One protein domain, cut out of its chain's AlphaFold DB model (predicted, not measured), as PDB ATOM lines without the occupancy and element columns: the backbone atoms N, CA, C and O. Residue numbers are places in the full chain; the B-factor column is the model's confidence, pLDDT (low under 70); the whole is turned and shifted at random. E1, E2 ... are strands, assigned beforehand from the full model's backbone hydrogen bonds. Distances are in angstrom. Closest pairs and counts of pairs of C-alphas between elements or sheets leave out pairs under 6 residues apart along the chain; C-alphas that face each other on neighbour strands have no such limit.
ATOM      1  N   TYR A 406     134.307 129.751 136.261       96.38
ATOM      2  CA  TYR A 406     133.919 130.057 137.620       96.38
ATOM      3  C   TYR A 406     135.065 129.867 138.601       96.38
ATOM      4  O   TYR A 406     136.036 129.134 138.357       96.38
ATOM      5  N   VAL A 407     134.916 130.547 139.730       95.88
ATOM      6  CA  VAL A 407     135.772 130.452 140.902       95.88
ATOM      7  C   VAL A 407     134.902 130.064 142.080       95.88
ATOM      8  O   VAL A 407     133.799 130.577 142.230       95.88
ATOM      9  N   ARG A 408     135.357 129.120 142.903       93.94
ATOM     10  CA  ARG A 408     134.528 128.639 144.006       93.94
ATOM     11  C   ARG A 408     134.612 129.527 145.224       93.94
ATOM     12  O   ARG A 408     135.704 129.903 145.643       93.94
ATOM     13  N   GLU A 409     133.487 129.660 145.902       89.19
ATOM     14  CA  GLU A 409     133.412 130.259 147.234       89.19
ATOM     15  C   GLU A 409     133.705 129.253 148.360       89.19
ATOM     16  O   GLU A 409     134.261 129.595 149.405       89.19
ATOM     17  N   ASN A 410     133.398 127.973 148.135       88.00
ATOM     18  CA  ASN A 410     133.754 126.852 149.009       88.00
ATOM     19  C   ASN A 410     133.906 125.547 148.221       88.00
ATOM     20  O   ASN A 410     133.601 125.467 147.039       88.00
ATOM     21  N   LEU A 411     134.371 124.482 148.876       89.69
ATOM     22  CA  LEU A 411     134.610 123.194 148.213       89.69
ATOM     23  C   LEU A 411     133.357 122.555 147.590       89.69
ATOM     24  O   LEU A 411     133.505 121.794 146.635       89.69
ATOM     25  N   ALA A 412     132.161 122.847 148.112       89.69
ATOM     26  CA  ALA A 412     130.898 122.333 147.580       89.69
ATOM     27  C   ALA A 412     130.336 123.193 146.436       89.69
ATOM     28  O   ALA A 412     129.360 122.798 145.798       89.69
ATOM     29  N   ASP A 413     130.943 124.348 146.163       92.06
ATOM     30  CA  ASP A 413     130.518 125.238 145.098       92.06
ATOM     31  C   ASP A 413     130.790 124.615 143.717       92.06
ATOM     32  O   ASP A 413     131.888 124.150 143.387       92.06
ATOM     33  N   THR A 414     129.740 124.591 142.904       92.31
ATOM     34  CA  THR A 414     129.721 124.023 141.553       92.31
ATOM     35  C   THR A 414     129.547 125.095 140.476       92.31
ATOM     36  O   THR A 414     129.365 124.750 139.310       92.31
ATOM     37  N   GLY A 415     129.610 126.375 140.854       91.94
ATOM     38  CA  GLY A 415     129.406 127.526 139.977       91.94
ATOM     39  C   GLY A 415     127.932 127.863 139.749       91.94
ATOM     40  O   GLY A 415     127.611 128.563 138.792       91.94
ATOM     41  N   ILE A 416     127.022 127.317 140.564       91.44
ATOM     42  CA  ILE A 416     125.596 127.672 140.543       91.44
ATOM     43  C   ILE A 416     125.423 129.026 141.227       91.44
ATOM     44  O   ILE A 416     126.021 129.273 142.269       91.44
ATOM     45  N   VAL A 417     124.567 129.870 140.651       89.94
ATOM     46  CA  VAL A 417     124.241 131.198 141.169       89.94
ATOM     47  C   VAL A 417     122.791 131.196 141.705       89.94
ATOM     48  O   VAL A 417     121.887 130.826 140.952       89.94
ATOM     49  N   PRO A 418     122.534 131.585 142.972       88.88
ATOM     50  CA  PRO A 418     123.530 132.008 143.945       88.88
ATOM     51  C   PRO A 418     124.298 130.816 144.541       88.88
ATOM     52  O   PRO A 418     123.725 129.736 144.722       88.88
ATOM     53  N   SER A 419     125.574 131.015 144.880       87.00
ATOM     54  CA  SER A 419     126.354 129.995 145.591       87.00
ATOM     55  C   SER A 419     125.870 129.850 147.045       87.00
ATOM     56  O   SER A 419     125.434 130.807 147.689       87.00
ATOM     57  N   GLY A 420     125.888 128.621 147.569       82.25
ATOM     58  CA  GLY A 420     125.495 128.312 148.948       82.25
ATOM     59  C   GLY A 420     126.697 127.997 149.841       82.25
ATOM     60  O   GLY A 420     127.777 127.690 149.347       82.25
ATOM     61  N   GLY A 421     126.497 127.991 151.162       77.56
ATOM     62  CA  GLY A 421     127.537 127.650 152.143       77.56
ATOM     63  C   GLY A 421     128.389 128.843 152.585       77.56
ATOM     64  O   GLY A 421     128.004 129.993 152.400       77.56
ATOM     65  N   ALA A 422     129.532 128.566 153.221       73.50
ATOM     66  CA  ALA A 422     130.496 129.600 153.600       73.50
ATOM     67  C   ALA A 422     131.211 130.137 152.352       73.50
ATOM     68  O   ALA A 422     131.526 129.373 151.452       73.50
ATOM     69  N   TRP A 423     131.494 131.428 152.299       75.06
ATOM     70  CA  TRP A 423     132.000 132.098 151.087       75.06
ATOM     71  C   TRP A 423     133.131 133.075 151.429       75.06
ATOM     72  O   TRP A 423     133.469 133.967 150.676       75.06
ATOM     73  N   TRP A 424     133.727 132.937 152.612       78.19
ATOM     74  CA  TRP A 424     134.874 133.729 153.072       78.19
ATOM     75  C   TRP A 424     136.175 132.922 153.100       78.19
ATOM     76  O   TRP A 424     137.196 133.358 153.632       78.19
ATOM     77  N   ALA A 425     136.145 131.708 152.555       82.56
ATOM     78  CA  ALA A 425     137.250 130.763 152.593       82.56
ATOM     79  C   ALA A 425     137.395 130.039 151.252       82.56
ATOM     80  O   ALA A 425     137.575 128.816 151.240       82.56
ATOM     81  N   SER A 426     137.339 130.791 150.143       91.69
ATOM     82  CA  SER A 426     137.484 130.231 148.799       91.69
ATOM     83  C   SER A 426     138.665 129.253 148.733       91.69
ATOM     84  O   SER A 426     139.787 129.613 149.115       91.69
ATOM     85  N   PRO A 427     138.450 128.006 148.266       92.94
ATOM     86  CA  PRO A 427     139.522 127.039 148.047       92.94
ATOM     87  C   PRO A 427     140.326 127.359 146.784       92.94
ATOM     88  O   PRO A 427     141.278 126.649 146.474       92.94
ATOM     89  N   ASP A 428     139.916 128.377 146.036       95.69
ATOM     90  CA  ASP A 428     140.493 128.761 144.758       95.69
ATOM     91  C   ASP A 428     141.286 130.068 144.849       95.69
ATOM     92  O   ASP A 428     141.819 130.531 143.848       95.69
ATOM     93  N   ILE A 429     141.446 130.608 146.057       95.31
ATOM     94  CA  ILE A 429     142.372 131.692 146.376       95.31
ATOM     95  C   ILE A 429     143.247 131.209 147.526       95.31
ATOM     96  O   ILE A 429     142.735 130.709 148.526       95.31
ATOM     97  N   TRP A 430     144.567 131.328 147.433       95.19
ATOM     98  CA  TRP A 430     145.430 131.045 148.581       95.19
ATOM     99  C   TRP A 430     146.756 131.784 148.513       95.19
ATOM    100  O   TRP A 430     147.152 132.315 147.479       95.19
ATOM    101  N   VAL A 431     147.451 131.798 149.647       95.12
ATOM    102  CA  VAL A 431     148.743 132.456 149.809       95.12
ATOM    103  C   VAL A 431     149.771 131.414 150.206       95.12
ATOM    104  O   VAL A 431     149.443 130.458 150.909       95.12
ATOM    105  N   ARG A 432     151.007 131.611 149.745       95.56
ATOM    106  CA  ARG A 432     152.217 130.959 150.245       95.56
ATOM    107  C   ARG A 432     153.224 132.017 150.664       95.56
ATOM    108  O   ARG A 432     153.434 132.992 149.943       95.56
ATOM    109  N   GLN A 433     153.892 131.790 151.788       93.56
ATOM    110  CA  GLN A 433     154.858 132.740 152.340       93.56
ATOM    111  C   GLN A 433     156.115 132.868 151.481       93.56
ATOM    112  O   GLN A 433     156.752 133.914 151.475       93.56
ATOM    113  N   ASN A 434     156.485 131.816 150.751       92.00
ATOM    114  CA  ASN A 434     157.606 131.855 149.823       92.00
ATOM    115  C   ASN A 434     157.121 132.263 148.424       92.00
ATOM    116  O   ASN A 434     156.506 131.458 147.720       92.00
ATOM    117  N   ALA A 435     157.454 133.482 147.991       92.56
ATOM    118  CA  ALA A 435     157.164 133.952 146.636       92.56
ATOM    119  C   ALA A 435     157.737 133.047 145.530       92.56
ATOM    120  O   ALA A 435     157.209 133.028 144.422       92.56
ATOM    121  N   ALA A 436     158.780 132.254 145.797       93.75
ATOM    122  CA  ALA A 436     159.343 131.312 144.831       93.75
ATOM    123  C   ALA A 436     158.556 129.994 144.711       93.75
ATOM    124  O   ALA A 436     158.843 129.215 143.803       93.75
ATOM    125  N   THR A 437     157.550 129.738 145.561       94.69
ATOM    126  CA  THR A 437     156.763 128.494 145.514       94.69
ATOM    127  C   THR A 437     156.188 128.267 144.110       94.69
ATOM    128  O   THR A 437     155.546 129.174 143.568       94.69
ATOM    129  N   PRO A 438     156.431 127.108 143.471       94.88
ATOM    130  CA  PRO A 438     155.887 126.818 142.149       94.88
ATOM    131  C   PRO A 438     154.369 126.618 142.208       94.88
ATOM    132  O   PRO A 438     153.800 126.378 143.273       94.88
ATOM    133  N   ILE A 439     153.709 126.697 141.051       95.06
ATOM    134  CA  ILE A 439     152.295 126.326 140.931       95.06
ATOM    135  C   ILE A 439     152.147 124.846 141.330       95.06
ATOM    136  O   ILE A 439     152.828 124.002 140.744       95.06
ATOM    137  N   PRO A 440     151.311 124.516 142.333       91.88
ATOM    138  CA  PRO A 440     151.157 123.140 142.783       91.88
ATOM    139  C   PRO A 440     150.355 122.314 141.771       91.88
ATOM    140  O   PRO A 440     149.415 122.810 141.152       91.88
ATOM    141  N   ALA A 441     150.671 121.023 141.667       90.94
ATOM    142  CA  ALA A 441     149.794 120.050 141.023       90.94
ATOM    143  C   ALA A 441     148.662 119.689 142.001       90.94
ATOM    144  O   ALA A 441     148.816 118.795 142.829       90.94
ATOM    145  N   LEU A 442     147.559 120.439 141.952       90.62
ATOM    146  CA  LEU A 442     146.431 120.312 142.878       90.62
ATOM    147  C   LEU A 442     145.177 119.846 142.130       90.62
ATOM    148  O   LEU A 442     144.758 120.500 141.173       90.62
ATOM    149  N   ALA A 443     144.547 118.751 142.569       90.19
ATOM    150  CA  ALA A 443     143.290 118.311 141.968       90.19
ATOM    151  C   ALA A 443     142.155 119.291 142.304       90.19
ATOM    152  O   ALA A 443     142.176 119.974 143.330       90.19
ATOM    153  N   TRP A 444     141.128 119.363 141.451       90.81
ATOM    154  CA  TRP A 444     140.004 120.285 141.663       90.81
ATOM    155  C   TRP A 444     139.285 120.051 143.002       90.81
ATOM    156  O   TRP A 444     138.882 121.009 143.657       90.81
ATOM    157  N   SER A 445     139.149 118.791 143.424       89.88
ATOM    158  CA  SER A 445     138.517 118.397 144.692       89.88
ATOM    159  C   SER A 445     139.309 118.792 145.935       89.88
ATOM    160  O   SER A 445     138.746 118.804 147.027       89.88
ATOM    161  N   ASP A 446     140.597 119.094 145.785       88.00
ATOM    162  CA  ASP A 446     141.485 119.267 146.924       88.00
ATOM    163  C   ASP A 446     141.422 120.708 147.452       88.00
ATOM    164  O   ASP A 446     141.399 121.670 146.659       88.00
ATOM    165  N   PRO A 447     141.429 120.887 148.787       84.00
ATOM    166  CA  PRO A 447     141.581 122.202 149.385       84.00
ATOM    167  C   PRO A 447     142.949 122.791 149.034       84.00
ATOM    168  O   PRO A 447     143.967 122.096 149.034       84.00
ATOM    169  N   ALA A 448     142.983 124.096 148.770       85.88
ATOM    170  CA  ALA A 448     144.236 124.793 148.535       85.88
ATOM    171  C   ALA A 448     145.120 124.833 149.797       85.88
ATOM    172  O   ALA A 448     144.612 125.037 150.906       85.88
ATOM    173  N   PRO A 449     146.452 124.701 149.647       90.44
ATOM    174  CA  PRO A 449     147.387 124.671 150.764       90.44
ATOM    175  C   PRO A 449     147.720 126.096 151.229       90.44
ATOM    176  O   PRO A 449     148.832 126.587 151.023       90.44
ATOM    177  N   HIS A 450     146.718 126.768 151.789       90.88
ATOM    178  CA  HIS A 450     146.790 128.153 152.237       90.88
ATOM    179  C   HIS A 450     147.662 128.332 153.485       90.88
ATOM    180  O   HIS A 450     147.538 127.586 154.453       90.88
ATOM    181  N   GLU A 451     148.484 129.378 153.466       89.94
ATOM    182  CA  GLU A 451     149.234 129.912 154.602       89.94
ATOM    183  C   GLU A 451     148.831 131.373 154.833       89.94
ATOM    184  O   GLU A 451     148.468 132.069 153.884       89.94
ATOM    185  N   ASN A 452     148.977 131.870 156.061       83.62
ATOM    186  CA  ASN A 452     148.905 133.308 156.313       83.62
ATOM    187  C   ASN A 452     150.053 134.025 155.591       83.62
ATOM    188  O   ASN A 452     151.191 133.537 155.584       83.62
ATOM    189  N   ALA A 453     149.763 135.188 155.007       86.94
ATOM    190  CA  ALA A 453     150.779 136.020 154.372       86.94
ATOM    191  C   ALA A 453     151.751 136.548 155.431       86.94
ATOM    192  O   ALA A 453     151.344 136.832 156.554       86.94
ATOM    193  N   ARG A 454     153.028 136.719 155.091       86.00
ATOM    194  CA  ARG A 454     154.040 137.197 156.036       86.00
ATOM    195  C   ARG A 454     154.570 138.567 155.647       86.00
ATOM    196  O   ARG A 454     155.017 138.771 154.519       86.00
ATOM    197  N   ARG A 455     154.548 139.503 156.597       85.69
ATOM    198  CA  ARG A 455     155.091 140.854 156.413       85.69
ATOM    199  C   ARG A 455     156.618 140.845 156.336       85.69
ATOM    200  O   ARG A 455     157.277 140.032 156.979       85.69
ATOM    201  N   GLY A 456     157.174 141.796 155.583       84.50
ATOM    202  CA  GLY A 456     158.623 141.994 155.452       84.50
ATOM    203  C   GLY A 456     159.298 141.053 154.450       84.50
ATOM    204  O   GLY A 456     160.522 141.000 154.395       84.50
ATOM    205  N   GLN A 457     158.513 140.312 153.668       88.94
ATOM    206  CA  GLN A 457     158.995 139.447 152.596       88.94
ATOM    207  C   GLN A 457     157.979 139.385 151.455       88.94
ATOM    208  O   GLN A 457     156.810 139.728 151.632       88.94
ATOM    209  N   ASP A 458     158.431 138.940 150.287       91.69
ATOM    210  CA  ASP A 458     157.544 138.688 149.157       91.69
ATOM    211  C   ASP A 458     156.746 137.402 149.407       91.69
ATOM    212  O   ASP A 458     157.305 136.376 149.804       91.69
ATOM    213  N   ASN A 459     155.446 137.447 149.127       94.06
ATOM    214  CA  ASN A 459     154.541 136.302 149.203       94.06
ATOM    215  C   ASN A 459     154.124 135.875 147.786       94.06
ATOM    216  O   ASN A 459     154.334 136.601 146.814       94.06
ATOM    217  N   ALA A 460     153.511 134.703 147.649       95.81
ATOM    218  CA  ALA A 460     152.838 134.293 146.419       95.81
ATOM    219  C   ALA A 460     151.339 134.146 146.668       95.81
ATOM    220  O   ALA A 460     150.937 133.432 147.585       95.81
ATOM    221  N   VAL A 461     150.527 134.788 145.832       96.75
ATOM    222  CA  VAL A 461     149.075 134.593 145.779       96.75
ATOM    223  C   VAL A 461     148.766 133.707 144.585       96.75
ATOM    224  O   VAL A 461     149.308 133.900 143.500       96.75
ATOM    225  N   PHE A 462     147.901 132.729 144.780       97.62
ATOM    226  CA  PHE A 462     147.458 131.832 143.732       97.62
ATOM    227  C   PHE A 462     145.952 131.930 143.595       97.62
ATOM    228  O   PHE A 462     145.235 131.980 144.597       97.62
ATOM    229  N   CYS A 463     145.500 131.915 142.349       97.56
ATOM    230  CA  CYS A 463     144.094 131.863 142.002       97.56
ATOM    231  C   CYS A 463     143.861 130.673 141.081       97.56
ATOM    232  O   CYS A 463     144.683 130.395 140.206       97.56
ATOM    233  N   ARG A 464     142.752 129.967 141.265       96.94
ATOM    234  CA  ARG A 464     142.361 128.833 140.434       96.94
ATOM    235  C   ARG A 464     141.000 129.112 139.814       96.94
ATOM    236  O   ARG A 464     140.092 129.554 140.498       96.94
ATOM    237  N   VAL A 465     140.860 128.835 138.528       97.31
ATOM    238  CA  VAL A 465     139.586 128.975 137.814       97.31
ATOM    239  C   VAL A 465     139.271 127.682 137.087       97.31
ATOM    240  O   VAL A 465     140.187 126.923 136.747       97.31
ATOM    241  N   ARG A 466     137.992 127.417 136.835       96.50
ATOM    242  CA  ARG A 466     137.555 126.252 136.066       96.50
ATOM    243  C   ARG A 466     136.522 126.645 135.039       96.50
ATOM    244  O   ARG A 466     135.608 127.385 135.356       96.50
ATOM    245  N   ASN A 467     136.633 126.078 133.848       97.06
ATOM    246  CA  ASN A 467     135.579 126.157 132.855       97.06
ATOM    247  C   ASN A 467     134.630 124.963 133.033       97.06
ATOM    248  O   ASN A 467     135.029 123.811 132.853       97.06
ATOM    249  N   ARG A 468     133.385 125.224 133.427       95.38
ATOM    250  CA  ARG A 468     132.297 124.233 133.490       95.38
ATOM    251  C   ARG A 468     131.376 124.277 132.269       95.38
ATOM    252  O   ARG A 468     130.460 123.459 132.189       95.38
ATOM    253  N   GLY A 469     131.617 125.216 131.359       93.81
ATOM    254  CA  GLY A 469     130.906 125.349 130.100       93.81
ATOM    255  C   GLY A 469     131.238 124.233 129.112       93.81
ATOM    256  O   GLY A 469     132.025 123.322 129.384       93.81
ATOM    257  N   THR A 470     130.612 124.311 127.944       93.25
ATOM    258  CA  THR A 470     130.734 123.330 126.857       93.25
ATOM    259  C   THR A 470     131.669 123.785 125.737       93.25
ATOM    260  O   THR A 470     132.112 122.942 124.959       93.25
ATOM    261  N   ALA A 471     132.020 125.075 125.671       92.00
ATOM    262  CA  ALA A 471     133.082 125.606 124.807       92.00
ATOM    263  C   ALA A 471     134.331 125.971 125.607       92.00
ATOM    264  O   ALA A 471     134.271 126.194 126.815       92.00
ATOM    265  N   ALA A 472     135.472 126.052 124.922       92.88
ATOM    266  CA  ALA A 472     136.675 126.623 125.506       92.88
ATOM    267  C   ALA A 472     136.473 128.122 125.773       92.88
ATOM    268  O   ALA A 472     135.922 128.836 124.936       92.88
ATOM    269  N   ALA A 473     136.961 128.606 126.914       94.44
ATOM    270  CA  ALA A 473     137.098 130.037 127.137       94.44
ATOM    271  C   ALA A 473     138.350 130.500 126.385       94.44
ATOM    272  O   ALA A 473     139.473 130.206 126.804       94.44
ATOM    273  N   THR A 474     138.159 131.153 125.237       91.88
ATOM    274  CA  THR A 474     139.254 131.542 124.335       91.88
ATOM    275  C   THR A 474     140.227 132.496 125.019       91.88
ATOM    276  O   THR A 474     141.439 132.328 124.883       91.88
ATOM    277  N   VAL A 475     139.713 133.434 125.820       92.94
ATOM    278  CA  VAL A 475     140.510 134.338 126.657       92.94
ATOM    279  C   VAL A 475     139.828 134.552 128.007       92.94
ATOM    280  O   VAL A 475     138.656 134.917 128.060       92.94
ATOM    281  N   VAL A 476     140.589 134.392 129.093       95.50
ATOM    282  CA  VAL A 476     140.179 134.718 130.468       95.50
ATOM    283  C   VAL A 476     141.277 135.538 131.137       95.50
ATOM    284  O   VAL A 476     142.448 135.170 131.101       95.50
ATOM    285  N   TYR A 477     140.905 136.626 131.795       95.94
ATOM    286  CA  TYR A 477     141.773 137.423 132.652       95.94
ATOM    287  C   TYR A 477     141.402 137.163 134.110       95.94
ATOM    288  O   TYR A 477     140.287 137.470 134.531       95.94
ATOM    289  N   VAL A 478     142.342 136.609 134.871       97.44
ATOM    290  CA  VAL A 478     142.205 136.352 136.306       97.44
ATOM    291  C   VAL A 478     142.923 137.452 137.072       97.44
ATOM    292  O   VAL A 478     144.122 137.650 136.880       97.44
ATOM    293  N   ARG A 479     142.212 138.152 137.954       94.81
ATOM    294  CA  ARG A 479     142.765 139.205 138.813       94.81
ATOM    295  C   ARG A 479     142.725 138.780 140.260       94.81
ATOM    296  O   ARG A 479     141.687 138.335 140.728       94.81
ATOM    297  N   ALA A 480     143.831 138.978 140.965       93.81
ATOM    298  CA  ALA A 480     143.884 138.894 142.416       93.81
ATOM    299  C   ALA A 480     143.971 140.303 142.997       93.81
ATOM    300  O   ALA A 480     144.784 141.116 142.548       93.81
ATOM    301  N   MET A 481     143.160 140.588 144.005       91.06
ATOM    302  CA  MET A 481     143.101 141.887 144.664       91.06
ATOM    303  C   MET A 481     143.102 141.709 146.179       91.06
ATOM    304  O   MET A 481     142.794 140.633 146.684       91.06
ATOM    305  N   ILE A 482     143.432 142.773 146.902       86.50
ATOM    306  CA  ILE A 482     143.306 142.852 148.354       86.50
ATOM    307  C   ILE A 482     142.469 144.065 148.731       86.50
ATOM    308  O   ILE A 482     142.738 145.179 148.279       86.50
ATOM    309  N   THR A 483     141.459 143.857 149.565       80.38
ATOM    310  CA  THR A 483     140.659 144.952 150.114       80.38
ATOM    311  C   THR A 483     141.319 145.490 151.372       80.38
ATOM    312  O   THR A 483     141.902 144.739 152.148       80.38
ATOM    313  N   HIS A 484     141.208 146.797 151.591       69.38
ATOM    314  CA  HIS A 484     141.654 147.488 152.803       69.38
ATOM    315  C   HIS A 484     140.789 147.155 154.032       69.38
ATOM    316  O   HIS A 484     141.165 147.459 155.159       69.38
ATOM    317  N   TRP A 485     139.615 146.552 153.842       69.38
ATOM    318  CA  TRP A 485     138.739 146.155 154.939       69.38
ATOM    319  C   TRP A 485     138.095 144.802 154.668       69.38
ATOM    320  O   TRP A 485     137.637 144.550 153.554       69.38
ATOM    321  N   ALA A 486     137.985 143.981 155.711       73.38
ATOM    322  CA  ALA A 486     137.005 142.907 155.768       73.38
ATOM    323  C   ALA A 486     135.589 143.505 155.749       73.38
ATOM    324  O   ALA A 486     135.239 144.294 156.628       73.38
ATOM    325  N   GLY A 487     134.784 143.150 154.753       76.62
ATOM    326  CA  GLY A 487     133.379 143.535 154.660       76.62
ATOM    327  C   GLY A 487     132.467 142.395 155.105       76.62
ATOM    328  O   GLY A 487     132.741 141.233 154.814       76.62
ATOM    329  N   LEU A 488     131.355 142.728 155.770       79.69
ATOM    330  CA  LEU A 488     130.243 141.779 155.981       79.69
ATOM    331  C   LEU A 488     129.414 141.540 154.700       79.69
ATOM    332  O   LEU A 488     128.481 140.728 154.688       79.69
ATOM    333  N   GLU A 489     129.719 142.311 153.654       80.62
ATOM    334  CA  GLU A 489     129.092 142.323 152.339       80.62
ATOM    335  C   GLU A 489     130.080 142.971 151.354       80.62
ATOM    336  O   GLU A 489     130.452 144.129 151.543       80.62
ATOM    337  N   PHE A 490     130.509 142.231 150.326       85.00
ATOM    338  CA  PHE A 490     131.178 142.808 149.156       85.00
ATOM    339  C   PHE A 490     130.310 142.625 147.924       85.00
ATOM    340  O   PHE A 490     129.576 141.637 147.798       85.00
ATOM    341  N   VAL A 491     130.422 143.579 147.012       85.69
ATOM    342  CA  VAL A 491     129.595 143.662 145.822       85.69
ATOM    343  C   VAL A 491     130.406 144.069 144.600       85.69
ATOM    344  O   VAL A 491     131.302 144.912 144.646       85.69
ATOM    345  N   TYR A 492     130.053 143.469 143.474       87.69
ATOM    346  CA  TYR A 492     130.588 143.790 142.167       87.69
ATOM    347  C   TYR A 492     129.742 144.881 141.484       87.69
ATOM    348  O   TYR A 492     128.514 144.849 141.609       87.69
ATOM    349  N   PRO A 493     130.353 145.810 140.728       85.94
ATOM    350  CA  PRO A 493     131.793 145.918 140.489       85.94
ATOM    351  C   PRO A 493     132.550 146.703 141.568       85.94
ATOM    352  O   PRO A 493     133.766 146.580 141.632       85.94
ATOM    353  N   ASP A 494     131.871 147.478 142.414       82.56
ATOM    354  CA  ASP A 494     132.497 148.501 143.265       82.56
ATOM    355  C   ASP A 494     133.656 147.999 144.140       82.56
ATOM    356  O   ASP A 494     134.689 148.658 144.214       82.56
ATOM    357  N   ASP A 495     133.515 146.840 144.791       85.19
ATOM    358  CA  ASP A 495     134.571 146.300 145.661       85.19
ATOM    359  C   ASP A 495     135.660 145.549 144.884       85.19
ATOM    360  O   ASP A 495     136.729 145.276 145.426       85.19
ATOM    361  N   PHE A 496     135.411 145.257 143.608       89.81
ATOM    362  CA  PHE A 496     136.334 144.611 142.675       89.81
ATOM    363  C   PHE A 496     137.029 145.613 141.752       89.81
ATOM    364  O   PHE A 496     137.898 145.232 140.977       89.81
ATOM    365  N   GLN A 497     136.689 146.897 141.832       85.69
ATOM    366  CA  GLN A 497     137.404 147.950 141.130       85.69
ATOM    367  C   GLN A 497     138.592 148.414 141.983       85.69
ATOM    368  O   GLN A 497     138.397 148.883 143.109       85.69
ATOM    369  N   PRO A 498     139.836 148.334 141.474       78.56
ATOM    370  CA  PRO A 498     140.978 148.912 142.162       78.56
ATOM    371  C   PRO A 498     140.749 150.406 142.421       78.56
ATOM    372  O   PRO A 498     140.412 151.164 141.515       78.56
ATOM    373  N   SER A 499     140.912 150.835 143.670       67.94
ATOM    374  CA  SER A 499     140.561 152.187 144.125       67.94
ATOM    375  C   SER A 499     141.551 153.263 143.693       67.94
ATOM    376  O   SER A 499     141.307 154.453 143.885       67.94
ATOM    377  N   ASN A 500     142.681 152.871 143.112       57.19
ATOM    378  CA  ASN A 500     143.526 153.782 142.373       57.19
ATOM    379  C   ASN A 500     143.071 153.817 140.911       57.19
ATOM    380  O   ASN A 500     142.894 152.778 140.278       57.19
ATOM    381  N   ASN A 501     142.954 155.028 140.353       46.84
ATOM    382  CA  ASN A 501     142.895 155.186 138.904       46.84
ATOM    383  C   ASN A 501     144.031 154.381 138.290       46.84
ATOM    384  O   ASN A 501     145.134 154.316 138.846       46.84
ATOM    385  N   VAL A 502     143.772 153.784 137.140       41.28
ATOM    386  CA  VAL A 502     144.784 152.960 136.509       41.28
ATOM    387  C   VAL A 502     146.051 153.800 136.259       41.28
ATOM    388  O   VAL A 502     145.992 154.943 135.796       41.28
ATOM    389  N   GLY A 503     147.191 153.273 136.712       38.50
ATOM    390  CA  GLY A 503     148.486 153.957 136.687       38.50
ATOM    391  C   GLY A 503     148.799 154.888 137.871       38.50
ATOM    392  O   GLY A 503     149.909 155.420 137.917       38.50
ATOM    393  N   ALA A 504     147.897 155.089 138.839       44.84
ATOM    394  CA  ALA A 504     148.191 155.882 140.037       44.84
ATOM    395  C   ALA A 504     148.975 155.065 141.093       44.84
ATOM    396  O   ALA A 504     148.695 153.877 141.285       44.84
ATOM    397  N   PRO A 505     149.953 155.680 141.791       52.47
ATOM    398  CA  PRO A 505     150.710 155.012 142.845       52.47
ATOM    399  C   PRO A 505     149.794 154.612 144.003       52.47
ATOM    400  O   PRO A 505     148.802 155.285 144.292       52.47
ATOM    401  N   ILE A 506     150.149 153.526 144.690       58.03
ATOM    402  CA  ILE A 506     149.446 153.108 145.903       58.03
ATOM    403  C   ILE A 506     149.628 154.199 146.975       58.03
ATOM    404  O   ILE A 506     150.768 154.608 147.222       58.03
ATOM    405  N   PRO A 507     148.544 154.693 147.601       57.59
ATOM    406  CA  PRO A 507     148.637 155.697 148.656       57.59
ATOM    407  C   PRO A 507     149.523 155.235 149.821       57.59
ATOM    408  O   PRO A 507     149.491 154.067 150.208       57.59
ATOM    409  N   ASN A 508     150.291 156.161 150.403       52.56
ATOM    410  CA  ASN A 508     151.017 155.954 151.655       52.56
ATOM    411  C   ASN A 508     150.720 157.120 152.624       52.56
ATOM    412  O   ASN A 508     151.156 158.242 152.345       52.56
ATOM    413  N   PRO A 509     149.997 156.890 153.739       56.19
ATOM    414  CA  PRO A 509     149.430 155.607 154.164       56.19
ATOM    415  C   PRO A 509     148.364 155.096 153.186       56.19
ATOM    416  O   PRO A 509     147.746 155.878 152.462       56.19
ATOM    417  N   LEU A 510     148.183 153.775 153.156       54.97
ATOM    418  CA  LEU A 510     147.127 153.138 152.374       54.97
ATOM    419  C   LEU A 510     145.769 153.711 152.794       54.97
ATOM    420  O   LEU A 510     145.492 153.871 153.982       54.97
ATOM    421  N   LEU A 511     144.961 154.077 151.804       64.88
ATOM    422  CA  LEU A 511     143.614 154.594 152.023       64.88
ATOM    423  C   LEU A 511     142.616 153.425 151.964       64.88
ATOM    424  O   LEU A 511     142.921 152.379 151.396       64.88
ATOM    425  N   PRO A 512     141.408 153.572 152.524       65.75
ATOM    426  CA  PRO A 512     140.319 152.641 152.259       65.75
ATOM    427  C   PRO A 512     140.120 152.405 150.756       65.75
ATOM    428  O   PRO A 512     139.910 153.356 150.006       65.75
ATOM    429  N   GLY A 513     140.183 151.143 150.329       73.56
ATOM    430  CA  GLY A 513     140.003 150.753 148.935       73.56
ATOM    431  C   GLY A 513     140.363 149.297 148.643       73.56
ATOM    432  O   GLY A 513     140.794 148.566 149.530       73.56
ATOM    433  N   THR A 514     140.207 148.888 147.392       82.50
ATOM    434  CA  THR A 514     140.666 147.607 146.847       82.50
ATOM    435  C   THR A 514     141.912 147.839 146.001       82.50
ATOM    436  O   THR A 514     142.000 148.817 145.264       82.50
ATOM    437  N   TYR A 515     142.895 146.949 146.097       81.69
ATOM    438  CA  TYR A 515     144.185 147.084 145.426       81.69
ATOM    439  C   TYR A 515     144.499 145.845 144.600       81.69
ATOM    440  O   TYR A 515     144.435 144.725 145.103       81.69
ATOM    441  N   LEU A 516     144.875 146.042 143.336       85.25
ATOM    442  CA  LEU A 516     145.286 144.957 142.450       85.25
ATOM    443  C   LEU A 516     146.645 144.391 142.891       85.25
ATOM    444  O   LEU A 516     147.629 145.125 142.978       85.25
ATOM    445  N   ILE A 517     146.706 143.080 143.123       87.50
ATOM    446  CA  ILE A 517     147.956 142.338 143.345       87.50
ATOM    447  C   ILE A 517     148.558 141.938 141.996       87.50
ATOM    448  O   ILE A 517     149.758 142.086 141.780       87.50
ATOM    449  N   GLY A 518     147.722 141.449 141.077       87.38
ATOM    450  CA  GLY A 518     148.141 141.102 139.724       87.38
ATOM    451  C   GLY A 518     146.987 140.646 138.835       87.38
ATOM    452  O   GLY A 518     145.916 140.288 139.323       87.38
ATOM    453  N   GLU A 519     147.233 140.655 137.527       91.94
ATOM    454  CA  GLU A 519     146.354 140.110 136.489       91.94
ATOM    455  C   GLU A 519     147.134 139.080 135.663       91.94
ATOM    456  O   GLU A 519     148.304 139.290 135.337       91.94
ATOM    457  N   ALA A 520     146.504 137.948 135.357       94.81
ATOM    458  CA  ALA A 520     147.059 136.901 134.512       94.81
ATOM    459  C   ALA A 520     146.059 136.545 133.417       94.81
ATOM    460  O   ALA A 520     144.872 136.365 133.683       94.81
ATOM    461  N   ARG A 521     146.557 136.398 132.191       94.38
ATOM    462  CA  ARG A 521     145.776 135.925 131.050       94.38
ATOM    463  C   ARG A 521     145.910 134.411 130.909       94.38
ATOM    464  O   ARG A 521     147.011 133.871 130.997       94.38
ATOM    465  N   ILE A 522     144.787 133.751 130.666       95.88
ATOM    466  CA  ILE A 522     144.671 132.349 130.286       95.88
ATOM    467  C   ILE A 522     144.080 132.320 128.878       95.88
ATOM    468  O   ILE A 522     143.026 132.908 128.639       95.88
ATOM    469  N   ASP A 523     144.759 131.635 127.964       93.44
ATOM    470  CA  ASP A 523     144.269 131.391 126.610       93.44
ATOM    471  C   ASP A 523     143.728 129.962 126.510       93.44
ATOM    472  O   ASP A 523     144.361 129.021 126.989       93.44
ATOM    473  N   ASN A 524     142.579 129.802 125.853       92.50
ATOM    474  CA  ASN A 524     141.973 128.511 125.515       92.50
ATOM    475  C   ASN A 524     141.786 127.554 126.710       92.50
ATOM    476  O   ASN A 524     142.210 126.394 126.675       92.50
ATOM    477  N   LEU A 525     141.097 128.004 127.764       96.19
ATOM    478  CA  LEU A 525     140.716 127.125 128.873       96.19
ATOM    479  C   LEU A 525     139.610 126.160 128.420       96.19
ATOM    480  O   LEU A 525     138.436 126.526 128.348       96.19
ATOM    481  N   ALA A 526     139.996 124.927 128.094       96.69
ATOM    482  CA  ALA A 526     139.103 123.906 127.547       96.69
ATOM    483  C   ALA A 526     137.917 123.553 128.479       96.69
ATOM    484  O   ALA A 526     138.034 123.690 129.701       96.69
ATOM    485  N   PRO A 527     136.796 123.039 127.934       96.44
ATOM    486  CA  PRO A 527     135.677 122.535 128.730       96.44
ATOM    487  C   PRO A 527     136.123 121.543 129.809       96.44
ATOM    488  O   PRO A 527     136.879 120.606 129.548       96.44
ATOM    489  N   GLY A 528     135.666 121.745 131.042       95.44
ATOM    490  CA  GLY A 528     135.990 120.905 132.195       95.44
ATOM    491  C   GLY A 528     137.389 121.116 132.786       95.44
ATOM    492  O   GLY A 528     137.626 120.644 133.909       95.44
ATOM    493  N   ALA A 529     138.286 121.822 132.088       96.56
ATOM    494  CA  ALA A 529     139.642 122.106 132.541       96.56
ATOM    495  C   ALA A 529     139.661 123.189 133.625       96.56
ATOM    496  O   ALA A 529     138.800 124.067 133.691       96.56
ATOM    497  N   ASN A 530     140.671 123.120 134.487       96.00
ATOM    498  CA  ASN A 530     140.967 124.149 135.475       96.00
ATOM    499  C   ASN A 530     142.427 124.566 135.344       96.00
ATOM    500  O   ASN A 530     143.267 123.768 134.925       96.00
ATOM    501  N   GLN A 531     142.718 125.806 135.713       96.56
ATOM    502  CA  GLN A 531     144.062 126.350 135.650       96.56
ATOM    503  C   GLN A 531     144.340 127.206 136.877       96.56
ATOM    504  O   GLN A 531     143.474 127.933 137.363       96.56
ATOM    505  N   ILE A 532     145.569 127.089 137.377       97.50
ATOM    506  CA  ILE A 532     146.081 127.875 138.493       97.50
ATOM    507  C   ILE A 532     147.008 128.943 137.925       97.50
ATOM    508  O   ILE A 532     147.932 128.634 137.173       97.50
ATOM    509  N   VAL A 533     146.781 130.188 138.321       97.06
ATOM    510  CA  VAL A 533     147.680 131.313 138.068       97.06
ATOM    511  C   VAL A 533     148.365 131.718 139.365       97.06
ATOM    512  O   VAL A 533     147.819 131.552 140.458       97.06
ATOM    513  N   LYS A 534     149.587 132.231 139.241       96.62
ATOM    514  CA  LYS A 534     150.408 132.681 140.362       96.62
ATOM    515  C   LYS A 534     150.753 134.150 140.183       96.62
ATOM    516  O   LYS A 534     151.252 134.547 139.133       96.62
ATOM    517  N   PHE A 535     150.598 134.904 141.257       95.31
ATOM    518  CA  PHE A 535     151.013 136.287 141.389       95.31
ATOM    519  C   PHE A 535     152.091 136.382 142.460       95.31
ATOM    520  O   PHE A 535     151.921 135.889 143.577       95.31
ATOM    521  N   ASN A 536     153.202 137.037 142.137       92.25
ATOM    522  CA  ASN A 536     154.115 137.491 143.176       92.25
ATOM    523  C   ASN A 536     153.462 138.693 143.855       92.25
ATOM    524  O   ASN A 536     153.070 139.634 143.172       92.25
ATOM    525  N   TRP A 537     153.355 138.654 145.179       90.69
ATOM    526  CA  TRP A 537     152.873 139.753 146.001       90.69
ATOM    527  C   TRP A 537     154.073 140.365 146.735       90.69
ATOM    528  O   TRP A 537     154.505 139.832 147.763       90.69
ATOM    529  N   PRO A 538     154.676 141.432 146.179       85.88
ATOM    530  CA  PRO A 538     155.900 142.010 146.714       85.88
ATOM    531  C   PRO A 538     155.669 142.600 148.101       85.88
ATOM    532  O   PRO A 538     154.621 143.199 148.347       85.88
ATOM    533  N   GLN A 539     156.680 142.538 148.969       85.75
ATOM    534  CA  GLN A 539     156.614 143.074 150.334       85.75
ATOM    535  C   GLN A 539     156.152 144.538 150.389       85.75
ATOM    536  O   GLN A 539     155.462 144.943 151.320       85.75
ATOM    537  N   ALA A 540     156.514 145.327 149.372       78.50
ATOM    538  CA  ALA A 540     156.184 146.745 149.270       78.50
ATOM    539  C   ALA A 540     154.697 147.007 148.980       78.50
ATOM    540  O   ALA A 540     154.227 148.119 149.200       78.50
ATOM    541  N   LEU A 541     153.967 146.000 148.484       76.94
ATOM    542  CA  LEU A 541     152.527 146.065 148.214       76.94
ATOM    543  C   LEU A 541     151.707 145.365 149.309       76.94
ATOM    544  O   LEU A 541     150.497 145.206 149.154       76.94
ATOM    545  N   ILE A 542     152.344 144.908 150.395       79.69
ATOM    546  CA  ILE A 542     151.643 144.357 151.557       79.69
ATOM    547  C   ILE A 542     151.125 145.530 152.394       79.69
ATOM    548  O   ILE A 542     151.933 146.326 152.883       79.69
ATOM    549  N   PRO A 543     149.804 145.637 152.612       75.44
ATOM    550  CA  PRO A 543     149.239 146.726 153.387       75.44
ATOM    551  C   PRO A 543     149.779 146.826 154.812       75.44
ATOM    552  O   PRO A 543     150.125 145.780 155.367       75.44
ATOM    553  N   PRO A 544     149.841 148.024 155.433       73.06
ATOM    554  CA  PRO A 544     150.377 148.206 156.780       73.06
ATOM    555  C   PRO A 544     149.652 147.325 157.797       73.06
ATOM    556  O   PRO A 544     148.497 146.946 157.612       73.06
ATOM    557  N   GLU A 545     150.358 146.992 158.875       71.88
ATOM    558  CA  GLU A 545     149.844 146.146 159.958       71.88
ATOM    559  C   GLU A 545     148.609 146.741 160.621       71.88
ATOM    560  O   GLU A 545     147.693 146.019 161.013       71.88
ATOM    561  N   THR A 546     148.596 148.064 160.739       70.44
ATOM    562  CA  THR A 546     147.549 148.779 161.433       70.44
ATOM    563  C   THR A 546     146.924 149.846 160.559       70.44
ATOM    564  O   THR A 546     147.556 150.420 159.670       70.44
ATOM    565  N   VAL A 547     145.654 150.100 160.839       64.94
ATOM    566  CA  VAL A 547     144.850 151.157 160.229       64.94
ATOM    567  C   VAL A 547     144.204 151.970 161.338       64.94
ATOM    568  O   VAL A 547     143.918 151.455 162.423       64.94
ATOM    569  N   THR A 548     143.985 153.254 161.074       68.94
ATOM    570  CA  THR A 548     143.295 154.134 162.016       68.94
ATOM    571  C   THR A 548     141.800 154.114 161.726       68.94
ATOM    572  O   THR A 548     141.362 154.497 160.643       68.94
ATOM    573  N   VAL A 549     141.018 153.687 162.712       62.59
ATOM    574  CA  VAL A 549     139.555 153.686 162.710       62.59
ATOM    575  C   VAL A 549     139.076 154.674 163.768       62.59
ATOM    576  O   VAL A 549     139.236 154.439 164.966       62.59
ATOM    577  N   GLY A 550     138.498 155.800 163.344       66.81
ATOM    578  CA  GLY A 550     138.141 156.879 164.269       66.81
ATOM    579  C   GLY A 550     139.384 157.410 164.994       66.81
ATOM    580  O   GLY A 550     140.273 157.970 164.359       66.81
ATOM    581  N   MET A 551     139.459 157.216 166.316       64.69
ATOM    582  CA  MET A 551     140.622 157.584 167.144       64.69
ATOM    583  C   MET A 551     141.521 156.389 167.525       64.69
ATOM    584  O   MET A 551     142.457 156.564 168.304       64.69
ATOM    585  N   ALA A 552     141.248 155.182 167.018       60.00
ATOM    586  CA  ALA A 552     141.943 153.956 167.406       60.00
ATOM    587  C   ALA A 552     142.809 153.390 166.271       60.00
ATOM    588  O   ALA A 552     142.344 153.244 165.143       60.00
ATOM    589  N   THR A 553     144.051 153.021 166.580       67.94
ATOM    590  CA  THR A 553     144.929 152.257 165.681       67.94
ATOM    591  C   THR A 553     144.751 150.773 165.972       67.94
ATOM    592  O   THR A 553     145.014 150.337 167.090       67.94
ATOM    593  N   VAL A 554     144.308 149.996 164.985       65.19
ATOM    594  CA  VAL A 554     143.966 148.575 165.163       65.19
ATOM    595  C   VAL A 554     144.671 147.700 164.146       65.19
ATOM    596  O   VAL A 554     144.931 148.144 163.027       65.19
ATOM    597  N   ARG A 555     144.948 146.446 164.520       66.38
ATOM    598  CA  ARG A 555     145.279 145.400 163.551       66.38
ATOM    599  C   ARG A 555     144.028 145.075 162.746       66.38
ATOM    600  O   ARG A 555     142.918 145.045 163.278       66.38
ATOM    601  N   TRP A 556     144.185 144.886 161.448       68.12
ATOM    602  CA  TRP A 556     143.054 144.618 160.571       68.12
ATOM    603  C   TRP A 556     143.295 143.363 159.746       68.12
ATOM    604  O   TRP A 556     144.430 142.926 159.564       68.12
ATOM    605  N   HIS A 557     142.195 142.767 159.291       68.50
ATOM    606  CA  HIS A 557     142.192 141.498 158.586       68.50
ATOM    607  C   HIS A 557     141.713 141.728 157.145       68.50
ATOM    608  O   HIS A 557     140.557 142.110 156.953       68.50
ATOM    609  N   PRO A 558     142.579 141.554 156.133       75.88
ATOM    610  CA  PRO A 558     142.179 141.710 154.743       75.88
ATOM    611  C   PRO A 558     141.363 140.550 154.192       75.88
ATOM    612  O   PRO A 558     141.464 139.403 154.642       75.88
ATOM    613  N   CYS A 559     140.632 140.857 153.123       84.94
ATOM    614  CA  CYS A 559     140.155 139.859 152.180       84.94
ATOM    615  C   CYS A 559     140.988 139.927 150.906       84.94
ATOM    616  O   CYS A 559     141.265 141.006 150.378       84.94
ATOM    617  N   LEU A 560     141.353 138.758 150.396       89.88
ATOM    618  CA  LEU A 560     141.697 138.608 148.997       89.88
ATOM    619  C   LEU A 560     140.417 138.453 148.192       89.88
ATOM    620  O   LEU A 560     139.546 137.665 148.562       89.88
ATOM    621  N   LEU A 561     140.345 139.159 147.074       93.25
ATOM    622  CA  LEU A 561     139.306 138.985 146.070       93.25
ATOM    623  C   LEU A 561     139.925 138.397 144.810       93.25
ATOM    624  O   LEU A 561     141.080 138.686 144.478       93.25
ATOM    625  N   VAL A 562     139.145 137.592 144.101       95.44
ATOM    626  CA  VAL A 562     139.491 137.121 142.764       95.44
ATOM    627  C   VAL A 562     138.353 137.392 141.800       95.44
ATOM    628  O   VAL A 562     137.187 137.210 142.137       95.44
ATOM    629  N   GLU A 563     138.709 137.792 140.590       95.94
ATOM    630  CA  GLU A 563     137.782 137.945 139.475       95.94
ATOM    631  C   GLU A 563     138.326 137.202 138.256       95.94
ATOM    632  O   GLU A 563     139.488 137.381 137.884       95.94
ATOM    633  N   ALA A 564     137.477 136.406 137.612       96.88
ATOM    634  CA  ALA A 564     137.693 135.845 136.288       96.88
ATOM    635  C   ALA A 564     136.830 136.606 135.273       96.88
ATOM    636  O   ALA A 564     135.611 136.492 135.283       96.88
ATOM    637  N   SER A 565     137.458 137.388 134.399       94.81
ATOM    638  CA  SER A 565     136.770 138.218 133.405       94.81
ATOM    639  C   SER A 565     137.152 137.840 131.965       94.81
ATOM    640  O   SER A 565     138.252 137.335 131.746       94.81
ATOM    641  N   PRO A 566     136.309 138.132 130.967       95.12
ATOM    642  CA  PRO A 566     134.946 138.635 131.130       95.12
ATOM    643  C   PRO A 566     134.023 137.590 131.771       95.12
ATOM    644  O   PRO A 566     134.297 136.395 131.697       95.12
ATOM    645  N   HIS A 567     132.955 138.049 132.421       94.25
ATOM    646  CA  HIS A 567     132.007 137.159 133.089       94.25
ATOM    647  C   HIS A 567     131.175 136.420 132.043       94.25
ATOM    648  O   HIS A 567     130.651 137.031 131.108       94.25
ATOM    649  N   ASP A 568     131.101 135.105 132.174       90.69
ATOM    650  CA  ASP A 568     130.520 134.178 131.198       90.69
ATOM    651  C   ASP A 568     129.575 133.149 131.833       90.69
ATOM    652  O   ASP A 568     128.959 132.358 131.117       90.69
ATOM    653  N   GLY A 569     129.431 133.182 133.159       83.88
ATOM    654  CA  GLY A 569     128.524 132.320 133.891       83.88
ATOM    655  C   GLY A 569     127.049 132.736 133.820       83.88
ATOM    656  O   GLY A 569     126.649 133.609 133.039       83.88
ATOM    657  N   PRO A 570     126.191 132.090 134.632       87.56
ATOM    658  CA  PRO A 570     124.775 132.421 134.729       87.56
ATOM    659  C   PRO A 570     124.551 133.913 134.982       87.56
ATOM    660  O   PRO A 570     125.379 134.583 135.597       87.56
ATOM    661  N   ASN A 571     123.393 134.430 134.554       83.81
ATOM    662  CA  ASN A 571     123.070 135.835 134.789       83.81
ATOM    663  C   ASN A 571     123.206 136.170 136.282       83.81
ATOM    664  O   ASN A 571     122.595 135.487 137.112       83.81
ATOM    665  N   PRO A 572     123.974 137.217 136.619       84.81
ATOM    666  CA  PRO A 572     124.202 137.555 138.002       84.81
ATOM    667  C   PRO A 572     122.901 137.974 138.687       84.81
ATOM    668  O   PRO A 572     122.042 138.634 138.093       84.81
ATOM    669  N   ILE A 573     122.765 137.617 139.961       83.19
ATOM    670  CA  ILE A 573     121.619 137.997 140.794       83.19
ATOM    671  C   ILE A 573     122.032 139.200 141.635       83.19
ATOM    672  O   ILE A 573     123.039 139.128 142.322       83.19
ATOM    673  N   GLY A 574     121.262 140.294 141.600       67.94
ATOM    674  CA  GLY A 574     121.544 141.513 142.381       67.94
ATOM    675  C   GLY A 574     121.432 142.832 141.605       67.94
ATOM    676  O   GLY A 574     121.424 143.903 142.203       67.94
ATOM    677  N   GLY A 575     121.272 142.791 140.277       64.50
ATOM    678  CA  GLY A 575     121.117 144.002 139.459       64.50
ATOM    679  C   GLY A 575     122.453 144.704 139.186       64.50
ATOM    680  O   GLY A 575     123.385 144.061 138.715       64.50
ATOM    681  N   LEU A 576     122.537 146.019 139.428       55.38
ATOM    682  CA  LEU A 576     123.762 146.822 139.224       55.38
ATOM    683  C   LEU A 576     124.845 146.555 140.277       55.38
ATOM    684  O   LEU A 576     126.012 146.868 140.062       55.38
ATOM    685  N   THR A 577     124.445 145.995 141.414       70.62
ATOM    686  CA  THR A 577     125.315 145.708 142.546       70.62
ATOM    687  C   THR A 577     125.150 144.239 142.882       70.62
ATOM    688  O   THR A 577     124.143 143.822 143.450       70.62
ATOM    689  N   VAL A 578     126.119 143.434 142.466       82.38
ATOM    690  CA  VAL A 578     126.007 141.978 142.525       82.38
ATOM    691  C   VAL A 578     126.739 141.471 143.769       82.38
ATOM    692  O   VAL A 578     127.953 141.655 143.843       82.38
ATOM    693  N   PRO A 579     126.056 140.864 144.759       84.25
ATOM    694  CA  PRO A 579     126.732 140.222 145.882       84.25
ATOM    695  C   PRO A 579     127.641 139.095 145.388       84.25
ATOM    696  O   PRO A 579     127.362 138.485 144.359       84.25
ATOM    697  N   LEU A 580     128.683 138.780 146.158       86.31
ATOM    698  CA  LEU A 580     129.635 137.698 145.872       86.31
ATOM    699  C   LEU A 580     128.965 136.394 145.410       86.31
ATOM    700  O   LEU A 580     129.235 135.918 144.315       86.31
ATOM    701  N   GLN A 581     127.989 135.874 146.162       85.00
ATOM    702  CA  GLN A 581     127.302 134.633 145.776       85.00
ATOM    703  C   GLN A 581     126.454 134.773 144.517       85.00
ATOM    704  O   GLN A 581     126.119 133.773 143.891       85.00
ATOM    705  N   GLY A 582     126.072 135.999 144.169       88.19
ATOM    706  CA  GLY A 582     125.284 136.326 142.993       88.19
ATOM    707  C   GLY A 582     126.068 136.238 141.688       88.19
ATOM    708  O   GLY A 582     125.477 136.515 140.649       88.19
ATOM    709  N   ASN A 583     127.354 135.873 141.713       92.38
ATOM    710  CA  ASN A 583     128.188 135.766 140.524       92.38
ATOM    711  C   ASN A 583     129.281 134.706 140.703       92.38
ATOM    712  O   ASN A 583     130.099 134.788 141.608       92.38
ATOM    713  N   ASN A 584     129.313 133.714 139.818       94.69
ATOM    714  CA  ASN A 584     130.262 132.608 139.910       94.69
ATOM    715  C   ASN A 584     131.658 132.949 139.348       94.69
ATOM    716  O   ASN A 584     132.593 132.176 139.543       94.69
ATOM    717  N   ASN A 585     131.828 134.089 138.674       95.69
ATOM    718  CA  ASN A 585     133.112 134.564 138.154       95.69
ATOM    719  C   ASN A 585     133.964 135.285 139.215       95.69
ATOM    720  O   ASN A 585     135.113 135.645 138.942       95.69
ATOM    721  N   ILE A 586     133.424 135.515 140.411       94.38
ATOM    722  CA  ILE A 586     134.109 136.189 141.512       94.38
ATOM    723  C   ILE A 586     134.120 135.304 142.750       94.38
ATOM    724  O   ILE A 586     133.236 134.475 142.938       94.38
ATOM    725  N   ALA A 587     135.135 135.475 143.588       93.19
ATOM    726  CA  ALA A 587     135.169 134.849 144.899       93.19
ATOM    727  C   ALA A 587     136.001 135.669 145.879       93.19
ATOM    728  O   ALA A 587     136.759 136.567 145.488       93.19
ATOM    729  N   GLN A 588     135.916 135.312 147.158       91.25
ATOM    730  CA  GLN A 588     136.771 135.911 148.173       91.25
ATOM    731  C   GLN A 588     137.407 134.903 149.128       91.25
ATOM    732  O   GLN A 588     136.950 133.777 149.349       91.25
ATOM    733  N   ARG A 589     138.476 135.353 149.778       88.50
ATOM    734  CA  ARG A 589     139.099 134.637 150.878       88.50
ATOM    735  C   ARG A 589     139.612 135.587 151.938       88.50
ATOM    736  O   ARG A 589     140.443 136.450 151.670       88.50
ATOM    737  N   ASN A 590     139.229 135.309 153.169       81.62
ATOM    738  CA  ASN A 590     139.791 135.943 154.344       81.62
ATOM    739  C   ASN A 590     141.243 135.492 154.522       81.62
ATOM    740  O   ASN A 590     141.532 134.291 154.491       81.62
ATOM    741  N   ILE A 591     142.146 136.449 154.731       79.62
ATOM    742  CA  ILE A 591     143.552 136.171 155.029       79.62
ATOM    743  C   ILE A 591     144.036 136.960 156.238       79.62
ATOM    744  O   ILE A 591     143.680 138.117 156.419       79.62
ATOM    745  N   GLU A 592     144.923 136.364 157.018       77.19
ATOM    746  CA  GLU A 592     145.698 137.095 158.011       77.19
ATOM    747  C   GLU A 592     147.088 137.419 157.443       77.19
ATOM    748  O   GLU A 592     147.676 136.626 156.692       77.19
ATOM    749  N   ILE A 593     147.621 138.591 157.800       79.56
ATOM    750  CA  ILE A 593     149.004 138.978 157.507       79.56
ATOM    751  C   ILE A 593     149.784 138.976 158.821       79.56
ATOM    752  O   ILE A 593     149.672 139.908 159.614       79.56
ATOM    753  N   ILE A 594     150.595 137.942 159.033       77.50
ATOM    754  CA  ILE A 594     151.357 137.750 160.268       77.50
ATOM    755  C   ILE A 594     152.661 138.563 160.274       77.50
ATOM    756  O   ILE A 594     153.351 138.681 159.250       77.50
ATOM    757  N   ASN A 595     153.035 139.078 161.450       73.25
ATOM    758  CA  ASN A 595     154.353 139.664 161.703       73.25
ATOM    759  C   ASN A 595     155.275 138.653 162.398       73.25
ATOM    760  O   ASN A 595     154.846 137.623 162.917       73.25
TER     761      ASN A 595
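What this domain is: This is residues 406 to 595 of the 780 residues of the protein "Peptidase_S8 domain-containing protein" of Bacteroidetes bacterium (UniProt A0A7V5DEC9). Amid little regular structure, two antiparallel sheets form a sandwich, face to face with strands crossed at 39 degrees: E1-E2-E5 and the twisted E4-E3-E8-E9; a small hairpin, E6 and E7, lies at one end. The 190 printed residues hold nine named strands, E1 to E9 in order, and no named helix: all strand, with 64 residues in named elements. It is compact, radius of gyration of the C-alphas 16.1 A, spanning 52 by 39 by 33 A.

How they stand to each other: Start at E1, residues 429 to 432, antiparallel to E2, residues 459 to 467; N 430 and O 462, 3.0 A apart, are within hydrogen-bond range. Likewise find E2 with E5, residues 530 to 537, at N 461 and O 535, 2.9 A. In the other sheet E3, residues 473 to 483, is the antiparallel neighbour of E4, residues 514 to 525, with N 478 and O 520 at 2.8 A, and of E8, residues 559 to 565, with N 481 and O 561 at 2.9 A; E8 and E9, residues 586 to 590, are antiparallel neighbours too, with N 560 and O 589 at 2.8 A. Between the sheets, the closest C-alphas of E2 and E3 are Cys 463 and Ala 480, 7.0 A. The hairpin E6, residues 546 to 549, and E7, residues 552 to 555, has N 549 and O 552 at 2.8 A.

Where its parts are: Find E1 beginning at C-alpha 429, (142.372, 131.692, 146.376). E3 spans 27.6 A; E4, 27.3 A, bends by 63 degrees at residue 517. E9 ends at C-alpha 590, (139.791, 135.943, 154.344).

The domain as a whole: The printed part has no cut; links E1 to E2, E3 to E4 and E8 to E9 are long. Look for pLDDT under 70 at residues 484 to 485, 499 to 512, 547 to 557 and 574 to 576.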